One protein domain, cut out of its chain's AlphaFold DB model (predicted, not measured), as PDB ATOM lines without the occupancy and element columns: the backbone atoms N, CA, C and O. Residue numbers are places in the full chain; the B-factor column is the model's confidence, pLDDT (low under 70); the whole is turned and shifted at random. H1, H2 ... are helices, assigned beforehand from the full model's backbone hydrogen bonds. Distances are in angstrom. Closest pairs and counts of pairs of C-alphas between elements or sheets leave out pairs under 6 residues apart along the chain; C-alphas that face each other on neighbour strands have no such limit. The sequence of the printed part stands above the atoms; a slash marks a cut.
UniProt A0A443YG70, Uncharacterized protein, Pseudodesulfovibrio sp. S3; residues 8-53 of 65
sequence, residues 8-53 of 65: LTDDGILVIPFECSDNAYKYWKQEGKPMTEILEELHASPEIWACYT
ATOM      1  N   LEU A   8     300.723 126.157 272.515       90.31
ATOM      2  CA  LEU A   8     301.289 126.305 273.852       90.31
ATOM      3  C   LEU A   8     301.919 127.694 273.972       90.31
ATOM      4  O   LEU A   8     302.599 128.147 273.051       90.31
ATOM      5  N   THR A   9     301.683 128.379 275.089       88.81
ATOM      6  CA  THR A   9     302.438 129.594 275.433       88.81
ATOM      7  C   THR A   9     303.856 129.237 275.888       88.81
ATOM      8  O   THR A   9     304.124 128.083 276.223       88.81
ATOM      9  N   ASP A  10     304.756 130.223 275.971       87.19
ATOM     10  CA  ASP A  10     306.101 130.037 276.547       87.19
ATOM     11  C   ASP A  10     306.071 129.519 277.998       87.19
ATOM     12  O   ASP A  10     306.965 128.788 278.414       87.19
ATOM     13  N   ASP A  11     305.015 129.834 278.755       88.50
ATOM     14  CA  ASP A  11     304.774 129.310 280.108       88.50
ATOM     15  C   ASP A  11     304.188 127.881 280.125       88.50
ATOM     16  O   ASP A  11     303.871 127.345 281.187       88.50
ATOM     17  N   GLY A  12     303.994 127.262 278.958       86.81
ATOM     18  CA  GLY A  12     303.459 125.908 278.825       86.81
ATOM     19  C   GLY A  12     301.943 125.793 278.990       86.81
ATOM     20  O   GLY A  12     301.434 124.708 279.276       86.81
ATOM     21  N   ILE A  13     301.205 126.892 278.806       90.38
ATOM     22  CA  ILE A  13     299.742 126.898 278.899       90.38
ATOM     23  C   ILE A  13     299.146 126.509 277.547       90.38
ATOM     24  O   ILE A  13     299.388 127.175 276.540       90.38
ATOM     25  N   LEU A  14     298.314 125.467 277.533       89.69
ATOM     26  CA  LEU A  14     297.510 125.092 276.373       89.69
ATOM     27  C   LEU A  14     296.386 126.103 276.142       89.69
ATOM     28  O   LEU A  14     295.474 126.244 276.963       89.69
ATOM     29  N   VAL A  15     296.424 126.760 274.985       87.94
ATOM     30  CA  VAL A  15     295.380 127.669 274.518       87.94
ATOM     31  C   VAL A  15     294.676 127.051 273.317       87.94
ATOM     32  O   VAL A  15     295.298 126.747 272.302       87.94
ATOM     33  N   ILE A  16     293.354 126.898 273.419       83.75
ATOM     34  CA  ILE A  16     292.482 126.478 272.316       83.75
ATOM     35  C   ILE A  16     291.578 127.670 271.966       83.75
ATOM     36  O   ILE A  16     290.642 127.958 272.721       83.75
ATOM     37  N   PRO A  17     291.841 128.393 270.862       81.88
ATOM     38  CA  PRO A  17     291.040 129.549 270.467       81.88
ATOM     39  C   PRO A  17     289.578 129.167 270.217       81.88
ATOM     40  O   PRO A  17     289.287 128.155 269.581       81.88
ATOM     41  N   PHE A  18     288.633 130.001 270.654       72.25
ATOM     42  CA  PHE A  18     287.209 129.753 270.399       72.25
ATOM     43  C   PHE A  18     286.869 129.792 268.899       72.25
ATOM     44  O   PHE A  18     286.040 129.015 268.424       72.25
ATOM     45  N   GLU A  19     287.566 130.654 268.153       69.75
ATOM     46  CA  GLU A  19     287.475 130.805 266.695       69.75
ATOM     47  C   GLU A  19     288.150 129.662 265.924       69.75
ATOM     48  O   GLU A  19     288.173 129.664 264.692       69.75
ATOM     49  N   CYS A  20     288.665 128.648 266.634       69.56
ATOM     50  CA  CYS A  20     289.071 127.392 266.030       69.56
ATOM     51  C   CYS A  20     287.851 126.780 265.319       69.56
ATOM     52  O   CYS A  20     286.911 126.252 265.933       69.56
ATOM     53  N   SER A  21     287.858 126.948 263.995       62.97
ATOM     54  CA  SER A  21     286.817 126.475 263.080       62.97
ATOM     55  C   SER A  21     286.798 124.951 263.015       62.97
ATOM     56  O   SER A  21     285.765 124.349 262.733       62.97
ATOM     57  N   ASP A  22     287.938 124.334 263.325       69.94
ATOM     58  CA  ASP A  22     288.087 122.896 263.400       69.94
ATOM     59  C   ASP A  22     287.611 122.393 264.770       69.94
ATOM     60  O   ASP A  22     288.259 122.558 265.808       69.94
ATOM     61  N   ASN A  23     286.416 121.804 264.780       69.56
ATOM     62  CA  ASN A  23     285.820 121.257 265.995       69.56
ATOM     63  C   ASN A  23     286.626 120.083 266.571       69.56
ATOM     64  O   ASN A  23     286.418 119.764 267.742       69.56
ATOM     65  N   ALA A  24     287.559 119.499 265.808       64.81
ATOM     66  CA  ALA A  24     288.422 118.425 266.273       64.81
ATOM     67  C   ALA A  24     289.347 118.877 267.413       64.81
ATOM     68  O   ALA A  24     289.731 118.066 268.240       64.81
ATOM     69  N   TYR A  25     289.664 120.165 267.550       65.19
ATOM     70  CA  TYR A  25     290.486 120.630 268.676       65.19
ATOM     71  C   TYR A  25     289.690 120.949 269.944       65.19
ATOM     72  O   TYR A  25     290.265 121.241 270.993       65.19
ATOM     73  N   LYS A  26     288.357 120.872 269.890       71.81
ATOM     74  CA  LYS A  26     287.502 121.035 271.068       71.81
ATOM     75  C   LYS A  26     287.386 119.680 271.754       71.81
ATOM     76  O   LYS A  26     286.367 119.015 271.604       71.81
ATOM     77  N   TYR A  27     288.408 119.286 272.516       69.06
ATOM     78  CA  TYR A  27     288.476 117.978 273.198       69.06
ATOM     79  C   TYR A  27     287.255 117.684 274.100       69.06
ATOM     80  O   TYR A  27     286.971 116.539 274.431       69.06
ATOM     81  N   TRP A  28     286.511 118.724 274.499       74.06
ATOM     82  CA  TRP A  28     285.258 118.637 275.257       74.06
ATOM     83  C   TRP A  28     284.008 118.362 274.399       74.06
ATOM     84  O   TRP A  28     282.893 118.340 274.927       74.06
ATOM     85  N   LYS A  29     284.146 118.193 273.081       74.44
ATOM     86  CA  LYS A  29     283.072 117.776 272.172       74.44
ATOM     87  C   LYS A  29     283.270 116.329 271.738       74.44
ATOM     88  O   LYS A  29     284.382 115.834 271.682       74.44
ATOM     89  N   GLN A  30     282.170 115.671 271.377       68.81
ATOM     90  CA  GLN A  30     282.176 114.269 270.947       68.81
ATOM     91  C   GLN A  30     283.026 114.015 269.687       68.81
ATOM     92  O   GLN A  30     283.545 112.923 269.513       68.81
ATOM     93  N   GLU A  31     283.166 115.023 268.824       72.31
ATOM     94  CA  GLU A  31     284.001 114.992 267.612       72.31
ATOM     95  C   GLU A  31     285.433 115.499 267.869       72.31
ATOM     96  O   GLU A  31     286.218 115.645 266.936       72.31
ATOM     97  N   GLY A  32     285.757 115.826 269.124       77.31
ATOM     98  CA  GLY A  32     287.061 116.324 269.530       77.31
ATOM     99  C   GLY A  32     288.104 115.212 269.576       77.31
ATOM    100  O   GLY A  32     287.842 114.114 270.067       77.31
ATOM    101  N   LYS A  33     289.307 115.530 269.110       82.62
ATOM    102  CA  LYS A  33     290.522 114.764 269.344       82.62
ATOM    103  C   LYS A  33     290.770 114.641 270.851       82.62
ATOM    104  O   LYS A  33     290.489 115.584 271.605       82.62
ATOM    105  N   PRO A  34     291.318 113.506 271.305       85.81
ATOM    106  CA  PRO A  34     291.783 113.362 272.671       85.81
ATOM    107  C   PRO A  34     292.894 114.376 272.967       85.81
ATOM    108  O   PRO A  34     293.664 114.770 272.094       85.81
ATOM    109  N   MET A  35     292.991 114.779 274.237       87.06
ATOM    110  CA  MET A  35     294.001 115.730 274.712       87.06
ATOM    111  C   MET A  35     295.427 115.292 274.346       87.06
ATOM    112  O   MET A  35     296.259 116.125 274.009       87.06
ATOM    113  N   THR A  36     295.698 113.987 274.385       89.56
ATOM    114  CA  THR A  36     297.001 113.398 274.062       89.56
ATOM    115  C   THR A  36     297.412 113.622 272.609       89.56
ATOM    116  O   THR A  36     298.541 114.037 272.374       89.56
ATOM    117  N   GLU A  37     296.498 113.464 271.646       88.56
ATOM    118  CA  GLU A  37     296.772 113.780 270.235       88.56
ATOM    119  C   GLU A  37     297.060 115.275 270.039       88.56
ATOM    120  O   GLU A  37     297.996 115.637 269.334       88.56
ATOM    121  N   ILE A  38     296.315 116.155 270.720       88.62
ATOM    122  CA  ILE A  38     296.546 117.606 270.641       88.62
ATOM    123  C   ILE A  38     297.928 117.963 271.204       88.62
ATOM    124  O   ILE A  38     298.663 118.736 270.599       88.62
ATOM    125  N   LEU A  39     298.300 117.407 272.359       90.69
ATOM    126  CA  LEU A  39     299.602 117.651 272.982       90.69
ATOM    127  C   LEU A  39     300.761 117.112 272.133       90.69
ATOM    128  O   LEU A  39     301.803 117.760 272.060       90.69
ATOM    129  N   GLU A  40     300.578 115.964 271.479       91.00
ATOM    130  CA  GLU A  40     301.569 115.390 270.565       91.00
ATOM    131  C   GLU A  40     301.762 116.266 269.319       91.00
ATOM    132  O   GLU A  40     302.899 116.600 268.981       91.00
ATOM    133  N   GLU A  41     300.672 116.729 268.693       89.38
ATOM    134  CA  GLU A  41     300.719 117.663 267.554       89.38
ATOM    135  C   GLU A  41     301.404 118.991 267.910       89.38
ATOM    136  O   GLU A  41     302.059 119.607 267.067       89.38
ATOM    137  N   LEU A  42     301.267 119.439 269.162       89.75
ATOM    138  CA  LEU A  42     301.916 120.646 269.675       89.75
ATOM    139  C   LEU A  42     303.345 120.409 270.175       89.75
ATOM    140  O   LEU A  42     303.969 121.354 270.662       89.75
ATOM    141  N   HIS A  43     303.866 119.183 270.062       89.25
ATOM    142  CA  HIS A  43     305.175 118.786 270.585       89.25
ATOM    143  C   HIS A  43     305.358 119.183 272.061       89.25
ATOM    144  O   HIS A  43     306.406 119.697 272.463       89.25
ATOM    145  N   ALA A  44     304.313 118.980 272.868       89.81
ATOM    146  CA  ALA A  44     304.329 119.298 274.288       89.81
ATOM    147  C   ALA A  44     305.469 118.554 274.993       89.81
ATOM    148  O   ALA A  44     305.703 117.376 274.752       89.81
ATOM    149  N   SER A  45     306.162 119.235 275.904       91.25
ATOM    150  CA  SER A  45     307.193 118.598 276.728       91.25
ATOM    151  C   SER A  45     306.580 117.620 277.743       91.25
ATOM    152  O   SER A  45     305.416 117.789 278.115       91.25
ATOM    153  N   PRO A  46     307.358 116.659 278.282       91.19
ATOM    154  CA  PRO A  46     306.876 115.718 279.299       91.19
ATOM    155  C   PRO A  46     306.262 116.391 280.534       91.19
ATOM    156  O   PRO A  46     305.280 115.898 281.083       91.19
ATOM    157  N   GLU A  47     306.811 117.536 280.951       91.00
ATOM    158  CA  GLU A  47     306.273 118.330 282.062       91.00
ATOM    159  C   GLU A  47     304.877 118.883 281.752       91.00
ATOM    160  O   GLU A  47     303.960 118.704 282.547       91.00
ATOM    161  N   ILE A  48     304.690 119.485 280.572       92.06
ATOM    162  CA  ILE A  48     303.388 120.005 280.127       92.06
ATOM    163  C   ILE A  48     302.390 118.858 279.972       92.06
ATOM    164  O   ILE A  48     301.252 118.959 280.424       92.06
ATOM    165  N   TRP A  49     302.812 117.741 279.382       92.50
ATOM    166  CA  TRP A  49     301.972 116.558 279.222       92.50
ATOM    167  C   TRP A  49     301.388 116.085 280.557       92.50
ATOM    168  O   TRP A  49     300.175 115.903 280.674       92.50
ATOM    169  N   ALA A  50     302.227 115.990 281.592       91.38
ATOM    170  CA  ALA A  50     301.811 115.585 282.932       91.38
ATOM    171  C   ALA A  50     300.828 116.569 283.603       91.38
ATOM    172  O   ALA A  50     300.109 116.177 284.524       91.38
ATOM    173  N   CYS A  51     300.768 117.831 283.162       91.38
ATOM    174  CA  CYS A  51     299.789 118.802 283.658       91.38
ATOM    175  C   CYS A  51     298.381 118.589 283.085       91.38
ATOM    176  O   CYS A  51     297.400 118.945 283.740       91.38
ATOM    177  N   TYR A  52     298.272 118.040 281.874       89.12
ATOM    178  CA  TYR A  52     297.009 117.971 281.131       89.12
ATOM    179  C   TYR A  52     296.443 116.554 281.001       89.12
ATOM    180  O   TYR A  52     295.260 116.397 280.692       89.12
ATOM    181  N   THR A  53     297.248 115.521 281.245       87.75
ATOM    182  CA  THR A  53     296.809 114.126 281.175       87.75
ATOM    183  C   THR A  53     297.552 113.235 282.174       87.75
ATOM    184  O   THR A  53     298.661 113.534 282.608       87.75
TER     185      THR A  53
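This is residues 8 to 53 of the 65 residues of an uncharacterized protein of Pseudodesulfovibrio sp. S3 (UniProt A0A443YG70). The model has little regular structure: two short helices, H1 and H2, sit together toward one end, and a long looping stretch, residues 8 to 34, runs past them, turns at the other end and folds back into H1. Of the 46 printed residues, 14 are in these two named helices, in the order H1, H2; there is no named strand, and the class is all helix. The whole is compact, with a radius of gyration of the C-alphas of 10.5 A and spans of 26 by 18 by 14 A.

H1, residues 35 to 41, begins at C-alpha 35 (294.001, 115.730, 274.712) and is 10.0 A long from first to last C-alpha. H2, residues 46 to 52, is 10.3 A long and ends at C-alpha 52 (297.009, 117.971, 281.131).

H1 and H2 form a helical hairpin with a tight link of 4 residues. They only just touch, with 3 pairs of C-alphas within 8 A; the closest C-alphas, of Leu 39 and Trp 49, are 6.8 A apart. They run opposite ways at a steep tilt of 37 degrees, only just past shallow. In both, every O i to N i+4 pair is within hydrogen-bond range.

The two C-alphas farthest apart, of Asp 10 and Gln 30, are 29.2 A apart. The printed part has no cut. Its mean pLDDT is 82.8; residues 19 to 25, 27 and 30 are under 70.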